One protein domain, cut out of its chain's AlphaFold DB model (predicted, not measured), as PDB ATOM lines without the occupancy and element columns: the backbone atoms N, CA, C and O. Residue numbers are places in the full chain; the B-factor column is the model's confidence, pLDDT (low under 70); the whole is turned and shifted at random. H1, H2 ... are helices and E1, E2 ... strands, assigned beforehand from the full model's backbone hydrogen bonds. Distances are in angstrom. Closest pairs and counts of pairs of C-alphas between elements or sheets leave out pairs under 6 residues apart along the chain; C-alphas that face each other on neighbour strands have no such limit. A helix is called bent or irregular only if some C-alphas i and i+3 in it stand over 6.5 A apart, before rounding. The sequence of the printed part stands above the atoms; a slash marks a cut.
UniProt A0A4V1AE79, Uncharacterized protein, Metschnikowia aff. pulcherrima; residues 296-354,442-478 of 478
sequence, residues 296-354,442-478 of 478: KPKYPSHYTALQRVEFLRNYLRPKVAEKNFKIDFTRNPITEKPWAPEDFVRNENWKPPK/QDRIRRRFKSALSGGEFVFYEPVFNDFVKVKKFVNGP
ATOM      1  N   LYS A 296      22.804  39.915 -29.254       75.81
ATOM      2  CA  LYS A 296      22.750  39.717 -27.795       75.81
ATOM      3  C   LYS A 296      23.322  40.946 -27.077       75.81
ATOM      4  O   LYS A 296      24.502  41.243 -27.273       75.81
ATOM      5  N   PRO A 297      22.528  41.667 -26.262       80.00
ATOM      6  CA  PRO A 297      23.020  42.824 -25.528       80.00
ATOM      7  C   PRO A 297      24.106  42.401 -24.540       80.00
ATOM      8  O   PRO A 297      23.954  41.427 -23.806       80.00
ATOM      9  N   LYS A 298      25.211  43.147 -24.515       84.38
ATOM     10  CA  LYS A 298      26.267  42.971 -23.519       84.38
ATOM     11  C   LYS A 298      25.920  43.839 -22.313       84.38
ATOM     12  O   LYS A 298      25.890  45.060 -22.436       84.38
ATOM     13  N   TYR A 299      25.644  43.218 -21.174       84.00
ATOM     14  CA  TYR A 299      25.404  43.915 -19.911       84.00
ATOM     15  C   TYR A 299      26.615  43.782 -18.972       84.00
ATOM     16  O   TYR A 299      27.393  42.829 -19.102       84.00
ATOM     17  N   PRO A 300      26.814  44.726 -18.036       84.25
ATOM     18  CA  PRO A 300      27.867  44.628 -17.035       84.25
ATOM     19  C   PRO A 300      27.701  43.400 -16.127       84.25
ATOM     20  O   PRO A 300      26.597  43.073 -15.696       84.25
ATOM     21  N   SER A 301      28.812  42.734 -15.797       84.88
ATOM     22  CA  SER A 301      28.820  41.499 -14.991       84.88
ATOM     23  C   SER A 301      28.372  41.688 -13.541       84.88
ATOM     24  O   SER A 301      28.027  40.712 -12.883       84.88
ATOM     25  N   HIS A 302      28.376  42.921 -13.035       87.81
ATOM     26  CA  HIS A 302      28.026  43.244 -11.652       87.81
ATOM     27  C   HIS A 302      26.518  43.433 -11.426       87.81
ATOM     28  O   HIS A 302      26.106  43.684 -10.297       87.81
ATOM     29  N   TYR A 303      25.687  43.348 -12.471       91.50
ATOM     30  CA  TYR A 303      24.245  43.528 -12.315       91.50
ATOM     31  C   TYR A 303      23.580  42.318 -11.659       91.50
ATOM     32  O   TYR A 303      23.727  41.168 -12.096       91.50
ATOM     33  N   THR A 304      22.756  42.601 -10.652       92.44
ATOM     34  CA  THR A 304      21.853  41.605 -10.066       92.44
ATOM     35  C   THR A 304      20.851  41.114 -11.116       92.44
ATOM     36  O   THR A 304      20.642  41.755 -12.148       92.44
ATOM     37  N   ALA A 305      20.213  39.964 -10.888       87.50
ATOM     38  CA  ALA A 305      19.236  39.422 -11.837       87.50
ATOM     39  C   ALA A 305      18.088  40.413 -12.129       87.50
ATOM     40  O   ALA A 305      17.699  40.582 -13.282       87.50
ATOM     41  N   LEU A 306      17.609  41.133 -11.109       90.56
ATOM     42  CA  LEU A 306      16.562  42.151 -11.256       90.56
ATOM     43  C   LEU A 306      17.039  43.364 -12.066       90.56
ATOM     44  O   LEU A 306      16.331  43.818 -12.961       90.56
ATOM     45  N   GLN A 307      18.262  43.840 -11.811       93.38
ATOM     46  CA  GLN A 307      18.866  44.928 -12.589       93.38
ATOM     47  C   GLN A 307      19.078  44.525 -14.051       93.38
ATOM     48  O   GLN A 307      18.856  45.329 -14.953       93.38
ATOM     49  N   ARG A 308      19.465  43.267 -14.307       91.00
ATOM     50  CA  ARG A 308      19.581  42.727 -15.669       91.00
ATOM     51  C   ARG A 308      18.233  42.695 -16.379       91.00
ATOM     52  O   ARG A 308      18.150  43.152 -17.515       91.00
ATOM     53  N   VAL A 309      17.179  42.236 -15.707       91.69
ATOM     54  CA  VAL A 309      15.803  42.249 -16.231       91.69
ATOM     55  C   VAL A 309      15.365  43.671 -16.595       91.69
ATOM     56  O   VAL A 309      14.869  43.905 -17.697       91.69
ATOM     57  N   GLU A 310      15.588  44.640 -15.705       93.25
ATOM     58  CA  GLU A 310      15.238  46.042 -15.949       93.25
ATOM     59  C   GLU A 310      16.046  46.651 -17.103       93.25
ATOM     60  O   GLU A 310      15.487  47.301 -17.990       93.25
ATOM     61  N   PHE A 311      17.349  46.372 -17.155       94.56
ATOM     62  CA  PHE A 311      18.211  46.777 -18.259       94.56
ATOM     63  C   PHE A 311      17.724  46.208 -19.597       94.56
ATOM     64  O   PHE A 311      17.618  46.948 -20.573       94.56
ATOM     65  N   LEU A 312      17.379  44.918 -19.650       93.19
ATOM     66  CA  LEU A 312      16.890  44.263 -20.865       93.19
ATOM     67  C   LEU A 312      15.532  44.818 -21.307       93.19
ATOM     68  O   LEU A 312      15.339  45.063 -22.497       93.19
ATOM     69  N   ARG A 313      14.619  45.110 -20.370       93.19
ATOM     70  CA  ARG A 313      13.357  45.812 -20.671       93.19
ATOM     71  C   ARG A 313      13.622  47.163 -21.333       93.19
ATOM     72  O   ARG A 313      13.039  47.465 -22.377       93.19
ATOM     73  N   ASN A 314      14.527  47.955 -20.760       94.62
ATOM     74  CA  ASN A 314      14.883  49.275 -21.282       94.62
ATOM     75  C   ASN A 314      15.629  49.194 -22.617       94.62
ATOM     76  O   ASN A 314      15.417  50.038 -23.481       94.62
ATOM     77  N   TYR A 315      16.446  48.161 -22.812       94.19
ATOM     78  CA  TYR A 315      17.149  47.913 -24.064       94.19
ATOM     79  C   TYR A 315      16.191  47.513 -25.189       94.19
ATOM     80  O   TYR A 315      16.319  48.017 -26.299       94.19
ATOM     81  N   LEU A 316      15.216  46.636 -24.931       94.19
ATOM     82  CA  LEU A 316      14.336  46.100 -25.974       94.19
ATOM     83  C   LEU A 316      13.268  47.095 -26.450       94.19
ATOM     84  O   LEU A 316      12.905  47.063 -27.624       94.19
ATOM     85  N   ARG A 317      12.797  48.005 -25.588       95.06
ATOM     86  CA  ARG A 317      11.798  49.036 -25.945       95.06
ATOM     87  C   ARG A 317      12.163  49.856 -27.194       95.06
ATOM     88  O   ARG A 317      11.386  49.837 -28.147       95.06
ATOM     89  N   PRO A 318      13.319  50.545 -27.264       95.50
ATOM     90  CA  PRO A 318      13.691  51.312 -28.454       95.50
ATOM     91  C   PRO A 318      13.962  50.413 -29.669       95.50
ATOM     92  O   PRO A 318      13.748  50.824 -30.808       95.50
ATOM     93  N   LYS A 319      14.369  49.156 -29.446       94.31
ATOM     94  CA  LYS A 319      14.666  48.191 -30.514       94.31
ATOM     95  C   LYS A 319      13.433  47.737 -31.293       94.31
ATOM     96  O   LYS A 319      13.582  47.256 -32.414       94.31
ATOM     97  N   VAL A 320      12.224  47.957 -30.772       94.31
ATOM     98  CA  VAL A 320      10.970  47.725 -31.514       94.31
ATOM     99  C   VAL A 320      10.942  48.544 -32.812       94.31
ATOM    100  O   VAL A 320      10.505  48.047 -33.857       94.31
ATOM    101  N   ALA A 321      11.463  49.777 -32.780       95.00
ATOM    102  CA  ALA A 321      11.485  50.677 -33.933       95.00
ATOM    103  C   ALA A 321      12.502  50.247 -35.011       95.00
ATOM    104  O   ALA A 321      12.289  50.481 -36.202       95.00
ATOM    105  N   GLU A 322      13.579  49.552 -34.636       94.94
ATOM    106  CA  GLU A 322      14.650  49.164 -35.559       94.94
ATOM    107  C   GLU A 322      14.182  48.079 -36.539       94.94
ATOM    108  O   GLU A 322      13.764  46.993 -36.142       94.94
ATOM    109  N   LYS A 323      14.229  48.352 -37.851       91.94
ATOM    110  CA  LYS A 323      13.693  47.449 -38.895       91.94
ATOM    111  C   LYS A 323      14.388  46.084 -38.947       91.94
ATOM    112  O   LYS A 323      13.732  45.086 -39.226       91.94
ATOM    113  N   ASN A 324      15.683  46.044 -38.643       92.00
ATOM    114  CA  ASN A 324      16.515  44.845 -38.787       92.00
ATOM    115  C   ASN A 324      16.609  44.015 -37.502       92.00
ATOM    116  O   ASN A 324      17.163  42.915 -37.518       92.00
ATOM    117  N   PHE A 325      16.092  44.531 -36.386       93.50
ATOM    118  CA  PHE A 325      16.170  43.839 -35.113       93.50
ATOM    119  C   PHE A 325      15.069  42.777 -35.027       93.50
ATOM    120  O   PHE A 325      13.880  43.081 -35.138       93.50
ATOM    121  N   LYS A 326      15.478  41.519 -34.844       93.62
ATOM    122  CA  LYS A 326      14.584  40.382 -34.612       93.62
ATOM    123  C   LYS A 326      14.912  39.759 -33.265       93.62
ATOM    124  O   LYS A 326      16.088  39.532 -32.972       93.62
ATOM    125  N   ILE A 327      13.876  39.464 -32.490       92.31
ATOM    126  CA  ILE A 327      14.005  38.765 -31.212       92.31
ATOM    127  C   ILE A 327      13.921  37.258 -31.436       92.31
ATOM    128  O   ILE A 327      13.114  36.770 -32.228       92.31
ATOM    129  N   ASP A 328      14.767  36.523 -30.727       92.56
ATOM    130  CA  ASP A 328      14.637  35.079 -30.598       92.56
ATOM    131  C   ASP A 328      13.816  34.759 -29.342       92.56
ATOM    132  O   ASP A 328      14.200  35.160 -28.243       92.56
ATOM    133  N   PHE A 329      12.688  34.063 -29.509       94.31
ATOM    134  CA  PHE A 329      11.830  33.623 -28.410       94.31
ATOM    135  C   PHE A 329      12.040  32.141 -28.060       94.31
ATOM    136  O   PHE A 329      11.204  31.559 -27.372       94.31
ATOM    137  N   THR A 330      13.148  31.508 -28.466       93.31
ATOM    138  CA  THR A 330      13.521  30.170 -27.955       93.31
ATOM    139  C   THR A 330      13.588  30.116 -26.422       93.31
ATOM    140  O   THR A 330      13.272  29.096 -25.811       93.31
ATOM    141  N   ARG A 331      13.968  31.228 -25.783       93.38
ATOM    142  CA  ARG A 331      13.889  31.471 -24.334       93.38
ATOM    143  C   ARG A 331      13.276  32.841 -24.082       93.38
ATOM    144  O   ARG A 331      13.192  33.649 -25.005       93.38
ATOM    145  N   ASN A 332      12.889  33.120 -22.842       94.19
ATOM    146  CA  ASN A 332      12.421  34.449 -22.473       94.19
ATOM    147  C   ASN A 332      13.612  35.434 -22.538       94.19
ATOM    148  O   ASN A 332      14.567  35.280 -21.777       94.19
ATOM    149  N   PRO A 333      13.612  36.434 -23.441       92.56
ATOM    150  CA  PRO A 333      14.777  37.289 -23.675       92.56
ATOM    151  C   PRO A 333      15.004  38.336 -22.573       92.56
ATOM    152  O   PRO A 333      16.027  39.012 -22.601       92.56
ATOM    153  N   ILE A 334      14.073  38.488 -21.623       93.19
ATOM    154  CA  ILE A 334      14.227  39.374 -20.459       93.19
ATOM    155  C   ILE A 334      14.757  38.595 -19.253       93.19
ATOM    156  O   ILE A 334      15.664  39.063 -18.574       93.19
ATOM    157  N   THR A 335      14.199  37.415 -18.971       92.06
ATOM    158  CA  THR A 335      14.604  36.611 -17.803       92.06
ATOM    159  C   THR A 335      15.725  35.621 -18.111       92.06
ATOM    160  O   THR A 335      16.308  35.064 -17.187       92.06
ATOM    161  N   GLU A 336      16.008  35.373 -19.395       89.50
ATOM    162  CA  GLU A 336      16.950  34.371 -19.927       89.50
ATOM    163  C   GLU A 336      16.615  32.910 -19.556       89.50
ATOM    164  O   GLU A 336      17.326  31.972 -19.939       89.50
ATOM    165  N   LYS A 337      15.498  32.707 -18.849       92.69
ATOM    166  CA  LYS A 337      14.965  31.418 -18.406       92.69
ATOM    167  C   LYS A 337      14.092  30.779 -19.502       92.69
ATOM    168  O   LYS A 337      13.662  31.465 -20.438       92.69
ATOM    169  N   PRO A 338      13.847  29.454 -19.443       94.31
ATOM    170  CA  PRO A 338      12.780  28.857 -20.239       94.31
ATOM    171  C   PRO A 338      11.448  29.535 -19.905       94.31
ATOM    172  O   PRO A 338      11.247  29.984 -18.778       94.31
ATOM    173  N   TRP A 339      10.559  29.605 -20.891       95.81
ATOM    174  CA  TRP A 339       9.226  30.167 -20.702       95.81
ATOM    175  C   TRP A 339       8.480  29.448 -19.590       95.81
ATOM    176  O   TRP A 339       8.507  28.219 -19.519       95.81
ATOM    177  N   ALA A 340       7.786  30.222 -18.767       95.00
ATOM    178  CA  ALA A 340       6.956  29.707 -17.695       95.00
ATOM    179  C   ALA A 340       5.487  30.122 -17.903       95.00
ATOM    180  O   ALA A 340       5.211  31.082 -18.628       95.00
ATOM    181  N   PRO A 341       4.507  29.410 -17.319       92.75
ATOM    182  CA  PRO A 341       3.098  29.783 -17.425       92.75
ATOM    183  C   PRO A 341       2.795  31.216 -16.961       92.75
ATOM    184  O   PRO A 341       1.855  31.818 -17.484       92.75
ATOM    185  N   GLU A 342       3.578  31.746 -16.021       95.38
ATOM    186  CA  GLU A 342       3.464  33.087 -15.435       95.38
ATOM    187  C   GLU A 342       3.855  34.203 -16.413       95.38
ATOM    188  O   GLU A 342       3.401  35.335 -16.265       95.38
ATOM    189  N   ASP A 343       4.629  33.887 -17.457       96.56
ATOM    190  CA  ASP A 343       5.018  34.846 -18.498       96.56
ATOM    191  C   ASP A 343       3.842  35.236 -19.423       96.56
ATOM    192  O   ASP A 343       3.997  36.066 -20.326       96.56
ATOM    193  N   PHE A 344       2.664  34.640 -19.221       97.25
ATOM    194  CA  PHE A 344       1.471  34.834 -20.039       97.25
ATOM    195  C   PHE A 344       0.295  35.322 -19.193       97.25
ATOM    196  O   PHE A 344      -0.070  34.713 -18.188       97.25
ATOM    197  N   VAL A 345      -0.362  36.376 -19.667       96.50
ATOM    198  CA  VAL A 345      -1.574  36.946 -19.072       96.50
ATOM    199  C   VAL A 345      -2.757  36.662 -19.988       96.50
ATOM    200  O   VAL A 345      -2.613  36.557 -21.208       96.50
ATOM    201  N   ARG A 346      -3.945  36.504 -19.401       95.50
ATOM    202  CA  ARG A 346      -5.183  36.376 -20.169       95.50
ATOM    203  C   ARG A 346      -5.448  37.678 -20.925       95.50
ATOM    204  O   ARG A 346      -5.406  38.757 -20.347       95.50
ATOM    205  N   ASN A 347      -5.743  37.567 -22.211       95.44
ATOM    206  CA  ASN A 347      -6.112  38.702 -23.034       95.44
ATOM    207  C   ASN A 347      -7.541  39.142 -22.703       95.44
ATOM    208  O   ASN A 347      -8.496  38.428 -23.009       95.44
ATOM    209  N   GLU A 348      -7.694  40.321 -22.110       93.69
ATOM    210  CA  GLU A 348      -9.008  40.893 -21.783       93.69
ATOM    211  C   GLU A 348      -9.838  41.197 -23.038       93.69
ATOM    212  O   GLU A 348     -11.063  41.109 -23.024       93.69
ATOM    213  N   ASN A 349      -9.170  41.484 -24.158       93.31
ATOM    214  CA  ASN A 349      -9.826  41.827 -25.418       93.31
ATOM    215  C   ASN A 349     -10.248  40.597 -26.231       93.31
ATOM    216  O   ASN A 349     -10.952  40.730 -27.237       93.31
ATOM    217  N   TRP A 350      -9.805  39.401 -25.842       93.06
ATOM    218  CA  TRP A 350     -10.121  38.191 -26.583       93.06
ATOM    219  C   TRP A 350     -11.517  37.695 -26.227       93.06
ATOM    220  O   TRP A 350     -11.787  37.245 -25.113       93.06
ATOM    221  N   LYS A 351     -12.409  37.746 -27.217       88.56
ATOM    222  CA  LYS A 351     -13.722  37.115 -27.130       88.56
ATOM    223  C   LYS A 351     -13.598  35.687 -27.662       88.56
ATOM    224  O   LYS A 351     -13.150  35.528 -28.802       88.56
ATOM    225  N   PRO A 352     -13.981  34.661 -26.883       82.69
ATOM    226  CA  PRO A 352     -13.972  33.297 -27.381       82.69
ATOM    227  C   PRO A 352     -14.847  33.214 -28.638       82.69
ATOM    228  O   PRO A 352     -15.918  33.835 -28.678       82.69
ATOM    229  N   PRO A 353     -14.413  32.498 -29.690       80.81
ATOM    230  CA  PRO A 353     -15.252  32.323 -30.861       80.81
ATOM    231  C   PRO A 353     -16.558  31.654 -30.424       80.81
ATOM    232  O   PRO A 353     -16.528  30.677 -29.679       80.81
ATOM    233  N   LYS A 354     -17.705  32.166 -30.891       78.12
ATOM    234  CA  LYS A 354     -19.046  31.674 -30.500       78.12
ATOM    235  C   LYS A 354     -19.229  30.164 -30.715       78.12
ATOM    236  O   LYS A 354     -20.040  29.544 -30.043       78.12
ATOM    237  N   GLN A 442       5.207  21.827 -20.790       92.88
ATOM    238  CA  GLN A 442       5.734  22.299 -22.071       92.88
ATOM    239  C   GLN A 442       4.626  22.488 -23.109       92.88
ATOM    240  O   GLN A 442       4.597  23.510 -23.794       92.88
ATOM    241  N   ASP A 443       3.670  21.567 -23.198       93.31
ATOM    242  CA  ASP A 443       2.539  21.693 -24.117       93.31
ATOM    243  C   ASP A 443       1.594  22.839 -23.729       93.31
ATOM    244  O   ASP A 443       1.098  23.566 -24.601       93.31
ATOM    245  N   ARG A 444       1.387  23.072 -22.425       90.88
ATOM    246  CA  ARG A 444       0.684  24.262 -21.914       90.88
ATOM    247  C   ARG A 444       1.388  25.545 -22.355       90.88
ATOM    248  O   ARG A 444       0.726  26.438 -22.888       90.88
ATOM    249  N   ILE A 445       2.707  25.618 -22.191       94.69
ATOM    250  CA  ILE A 445       3.526  26.768 -22.596       94.69
ATOM    251  C   ILE A 445       3.463  26.973 -24.112       94.69
ATOM    252  O   ILE A 445       3.154  28.074 -24.558       94.69
ATOM    253  N   ARG A 446       3.659  25.923 -24.918       94.50
ATOM    254  CA  ARG A 446       3.587  25.993 -26.389       94.50
ATOM    255  C   ARG A 446       2.244  26.525 -26.873       94.50
ATOM    256  O   ARG A 446       2.195  27.348 -27.787       94.50
ATOM    257  N   ARG A 447       1.141  26.080 -26.268       93.62
ATOM    258  CA  ARG A 447      -0.208  26.562 -26.597       93.62
ATOM    259  C   ARG A 447      -0.400  28.028 -26.221       93.62
ATOM    260  O   ARG A 447      -0.891  28.790 -27.052       93.62
ATOM    261  N   ARG A 448       0.005  28.436 -25.012       95.06
ATOM    262  CA  ARG A 448      -0.056  29.846 -24.584       95.06
ATOM    263  C   ARG A 448       0.800  30.738 -25.474       95.06
ATOM    264  O   ARG A 448       0.332  31.783 -25.905       95.06
ATOM    265  N   PHE A 449       1.993  30.278 -25.834       95.81
ATOM    266  CA  PHE A 449       2.903  30.979 -26.728       95.81
ATOM    267  C   PHE A 449       2.307  31.165 -28.130       95.81
ATOM    268  O   PHE A 449       2.269  32.283 -28.640       95.81
ATOM    269  N   LYS A 450       1.759  30.101 -28.736       94.62
ATOM    270  CA  LYS A 450       1.045  30.193 -30.024       94.62
ATOM    271  C   LYS A 450      -0.141  31.157 -29.950       94.62
ATOM    272  O   LYS A 450      -0.326  31.962 -30.859       94.62
ATOM    273  N   SER A 451      -0.905  31.098 -28.859       93.38
ATOM    274  CA  SER A 451      -2.020  32.014 -28.604       93.38
ATOM    275  C   SER A 451      -1.537  33.469 -28.541       93.38
ATOM    276  O   SER A 451      -2.049  34.303 -29.286       93.38
ATOM    277  N   ALA A 452      -0.469  33.745 -27.788       95.56
ATOM    278  CA  ALA A 452       0.136  35.070 -27.662       95.56
ATOM    279  C   ALA A 452       0.676  35.625 -28.983       95.56
ATOM    280  O   ALA A 452       0.447  36.794 -29.288       95.56
ATOM    281  N   LEU A 453       1.301  34.791 -29.820       95.38
ATOM    282  CA  LEU A 453       1.724  35.202 -31.164       95.38
ATOM    283  C   LEU A 453       0.545  35.585 -32.071       95.38
ATOM    284  O   LEU A 453       0.670  36.483 -32.900       95.38
ATOM    285  N   SER A 454      -0.591  34.898 -31.930       93.12
ATOM    286  CA  SER A 454      -1.801  35.174 -32.714       93.12
ATOM    287  C   SER A 454      -2.658  36.323 -32.168       93.12
ATOM    288  O   SER A 454      -3.607  36.729 -32.835       93.12
ATOM    289  N   GLY A 455      -2.353  36.845 -30.972       92.31
ATOM    290  CA  GLY A 455      -3.233  37.776 -30.254       92.31
ATOM    291  C   GLY A 455      -4.524  37.117 -29.747       92.31
ATOM    292  O   GLY A 455      -5.570  37.762 -29.700       92.31
ATOM    293  N   GLY A 456      -4.461  35.820 -29.429       91.75
ATOM    294  CA  GLY A 456      -5.581  34.992 -28.990       91.75
ATOM    295  C   GLY A 456      -5.931  35.164 -27.508       91.75
ATOM    296  O   GLY A 456      -5.858  36.260 -26.959       91.75
ATOM    297  N   GLU A 457      -6.311  34.055 -26.864       92.50
ATOM    298  CA  GLU A 457      -6.695  33.971 -25.442       92.50
ATOM    299  C   GLU A 457      -5.620  34.504 -24.485       92.50
ATOM    300  O   GLU A 457      -5.944  35.045 -23.430       92.50
ATOM    301  N   PHE A 458      -4.345  34.355 -24.843       96.56
ATOM    302  CA  PHE A 458      -3.218  34.773 -24.014       96.56
ATOM    303  C   PHE A 458      -2.409  35.851 -24.721       96.56
ATOM    304  O   PHE A 458      -2.360  35.896 -25.945       96.56
ATOM    305  N   VAL A 459      -1.764  36.696 -23.928       97.44
ATOM    306  CA  VAL A 459      -0.854  37.773 -24.330       97.44
ATOM    307  C   VAL A 459       0.379  37.681 -23.422       97.44
ATOM    308  O   VAL A 459       0.297  37.129 -22.322       97.44
ATOM    309  N   PHE A 460       1.543  38.160 -23.862       97.62
ATOM    310  CA  PHE A 460       2.727  38.159 -23.001       97.62
ATOM    311  C   PHE A 460       2.525  39.121 -21.828       97.62
ATOM    312  O   PHE A 460       2.028  40.232 -22.025       97.62
ATOM    313  N   TYR A 461       2.941  38.710 -20.628       96.62
ATOM    314  CA  TYR A 461       2.944  39.571 -19.440       96.62
ATOM    315  C   TYR A 461       3.728  40.864 -19.698       96.62
ATOM    316  O   TYR A 461       3.300  41.958 -19.339       96.62
ATOM    317  N   GLU A 462       4.861  40.741 -20.390       95.69
ATOM    318  CA  GLU A 462       5.694  41.876 -20.761       95.69
ATOM    319  C   GLU A 462       5.138  42.598 -22.000       95.69
ATOM    320  O   GLU A 462       5.105  42.016 -23.093       95.69
ATOM    321  N   PRO A 463       4.774  43.890 -21.893       94.88
ATOM    322  CA  PRO A 463       4.148  44.627 -22.990       94.88
ATOM    323  C   PRO A 463       5.073  44.770 -24.202       94.88
ATOM    324  O   PRO A 463       4.611  44.748 -25.340       94.88
ATOM    325  N   VAL A 464       6.387  44.836 -23.965       96.06
ATOM    326  CA  VAL A 464       7.401  44.986 -25.016       96.06
ATOM    327  C   VAL A 464       7.329  43.830 -26.015       96.06
ATOM    328  O   VAL A 464       7.430  44.050 -27.219       96.06
ATOM    329  N   PHE A 465       7.099  42.600 -25.547       96.25
ATOM    330  CA  PHE A 465       6.989  41.437 -26.431       96.25
ATOM    331  C   PHE A 465       5.753  41.513 -27.318       96.25
ATOM    332  O   PHE A 465       5.836  41.194 -28.503       96.25
ATOM    333  N   ASN A 466       4.640  42.012 -26.784       96.25
ATOM    334  CA  ASN A 466       3.413  42.191 -27.554       96.25
ATOM    335  C   ASN A 466       3.620  43.173 -28.712       96.25
ATOM    336  O   ASN A 466       3.094  42.956 -29.803       96.25
ATOM    337  N   ASP A 467       4.439  44.207 -28.523       96.19
ATOM    338  CA  ASP A 467       4.775  45.142 -29.596       96.19
ATOM    339  C   ASP A 467       5.652  44.490 -30.676       96.19
ATOM    340  O   ASP A 467       5.393  44.666 -31.869       96.19
ATOM    341  N   PHE A 468       6.615  43.642 -30.303       95.69
ATOM    342  CA  PHE A 468       7.385  42.850 -31.277       95.69
ATOM    343  C   PHE A 468       6.517  41.876 -32.082       95.69
ATOM    344  O   PHE A 468       6.754  41.683 -33.280       95.69
ATOM    345  N   VAL A 469       5.502  41.286 -31.448       95.44
ATOM    346  CA  VAL A 469       4.546  40.379 -32.097       95.44
ATOM    347  C   VAL A 469       3.661  41.122 -33.088       95.44
ATOM    348  O   VAL A 469       3.523  40.666 -34.223       95.44
ATOM    349  N   LYS A 470       3.136  42.301 -32.720       95.19
ATOM    350  CA  LYS A 470       2.350  43.157 -33.630       95.19
ATOM    351  C   LYS A 470       3.128  43.495 -34.903       95.19
ATOM    352  O   LYS A 470       2.569  43.462 -35.995       95.19
ATOM    353  N   VAL A 471       4.429  43.770 -34.770       95.56
ATOM    354  CA  VAL A 471       5.319  44.095 -35.899       95.56
ATOM    355  C   VAL A 471       5.874  42.830 -36.590       95.56
ATOM    356  O   VAL A 471       6.559  42.931 -37.605       95.56
ATOM    357  N   LYS A 472       5.568  41.624 -36.086       94.69
ATOM    358  CA  LYS A 472       6.050  40.321 -36.591       94.69
ATOM    359  C   LYS A 472       7.584  40.223 -36.683       94.69
ATOM    360  O   LYS A 472       8.129  39.620 -37.608       94.69
ATOM    361  N   LYS A 473       8.299  40.810 -35.715       92.06
ATOM    362  CA  LYS A 473       9.776  40.857 -35.652       92.06
ATOM    363  C   LYS A 473      10.363  39.801 -34.709       92.06
ATOM    364  O   LYS A 473      11.071  40.116 -33.754       92.06
ATOM    365  N   PHE A 474      10.097  38.535 -34.996       93.00
ATOM    366  CA  PHE A 474      10.629  37.413 -34.223       93.00
ATOM    367  C   PHE A 474      11.130  36.285 -35.131       93.00
ATOM    368  O   PHE A 474      10.744  36.217 -36.297       93.00
ATOM    369  N   VAL A 475      12.047  35.454 -34.625       87.38
ATOM    370  CA  VAL A 475      12.680  34.367 -35.398       87.38
ATOM    371  C   VAL A 475      12.057  33.012 -35.070       87.38
ATOM    372  O   VAL A 475      11.420  32.418 -35.932       87.38
ATOM    373  N   ASN A 476      12.219  32.542 -33.831       82.69
ATOM    374  CA  ASN A 476      11.807  31.208 -33.389       82.69
ATOM    375  C   ASN A 476      10.977  31.289 -32.107       82.69
ATOM    376  O   ASN A 476      11.103  32.258 -31.361       82.69
ATOM    377  N   GLY A 477      10.161  30.262 -31.860       81.69
ATOM    378  CA  GLY A 477       9.470  30.019 -30.591       81.69
ATOM    379  C   GLY A 477      10.025  28.793 -29.848       81.69
ATOM    380  O   GLY A 477      10.898  28.112 -30.395       81.69
ATOM    381  N   PRO A 478       9.550  28.536 -28.617       79.75
ATOM    382  CA  PRO A 478       9.943  27.397 -27.786       79.75
ATOM    383  C   PRO A 478       9.413  26.035 -28.255       79.75
ATOM    384  O   PRO A 478       8.418  25.991 -29.020       79.75
TER     385      PRO A 478
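Overview. This is residues 296 to 354 and 442 to 478 of the 478 residues of an uncharacterized protein of Metschnikowia aff. pulcherrima (UniProt A0A4V1AE79). A two-strand ribbon, E1 and E2, has H2 packed on it and H3 just past E2; H1 lies toward the other end, with loop residues 320 to 343 between. The 96 printed residues, under half in named elements, run H1, E1, H2, E2, H3, mostly helix, with antiparallel strands. The whole is compact, radius of gyration of the C-alphas 13.9 A, spanning 51 by 28 by 22 A.

Arrangement. H1, residues 305 to 319, only just touches H3, residues 463 to 470, with 3 pairs of C-alphas within 8 A, through residues 313 to 317 alone; Arg 317 and Val 464 have the closest C-alphas, 6.0 A. In E1, residues 344 to 346, find N 345, 2.8 A from O 459 of E2, residues 458 to 460, within hydrogen-bond range. H2, residues 442 to 454, comes closest to E2 at the C-alphas of Ala 452 and Val 459, 4.4 A. Every O i to N i+4 pair is within range in H2 and H3, 9 of 11 in H1.

Along the chain. Find C-alpha 305 at (19.236, 39.422, -11.837); H1 runs 21.1 A, only just irregular, C-alphas 315 and 318 being 6.54 A apart. H2 runs 18.3 A; H3 ends at C-alpha 470, (2.350, 43.157, -33.630).

Size, cuts and confidence. Residues 355 to 441 are not printed, a 27.8 A gap between C-alphas 354 and 442. The H1 to E1 link is long, and no printed residue is under 70 in pLDDT.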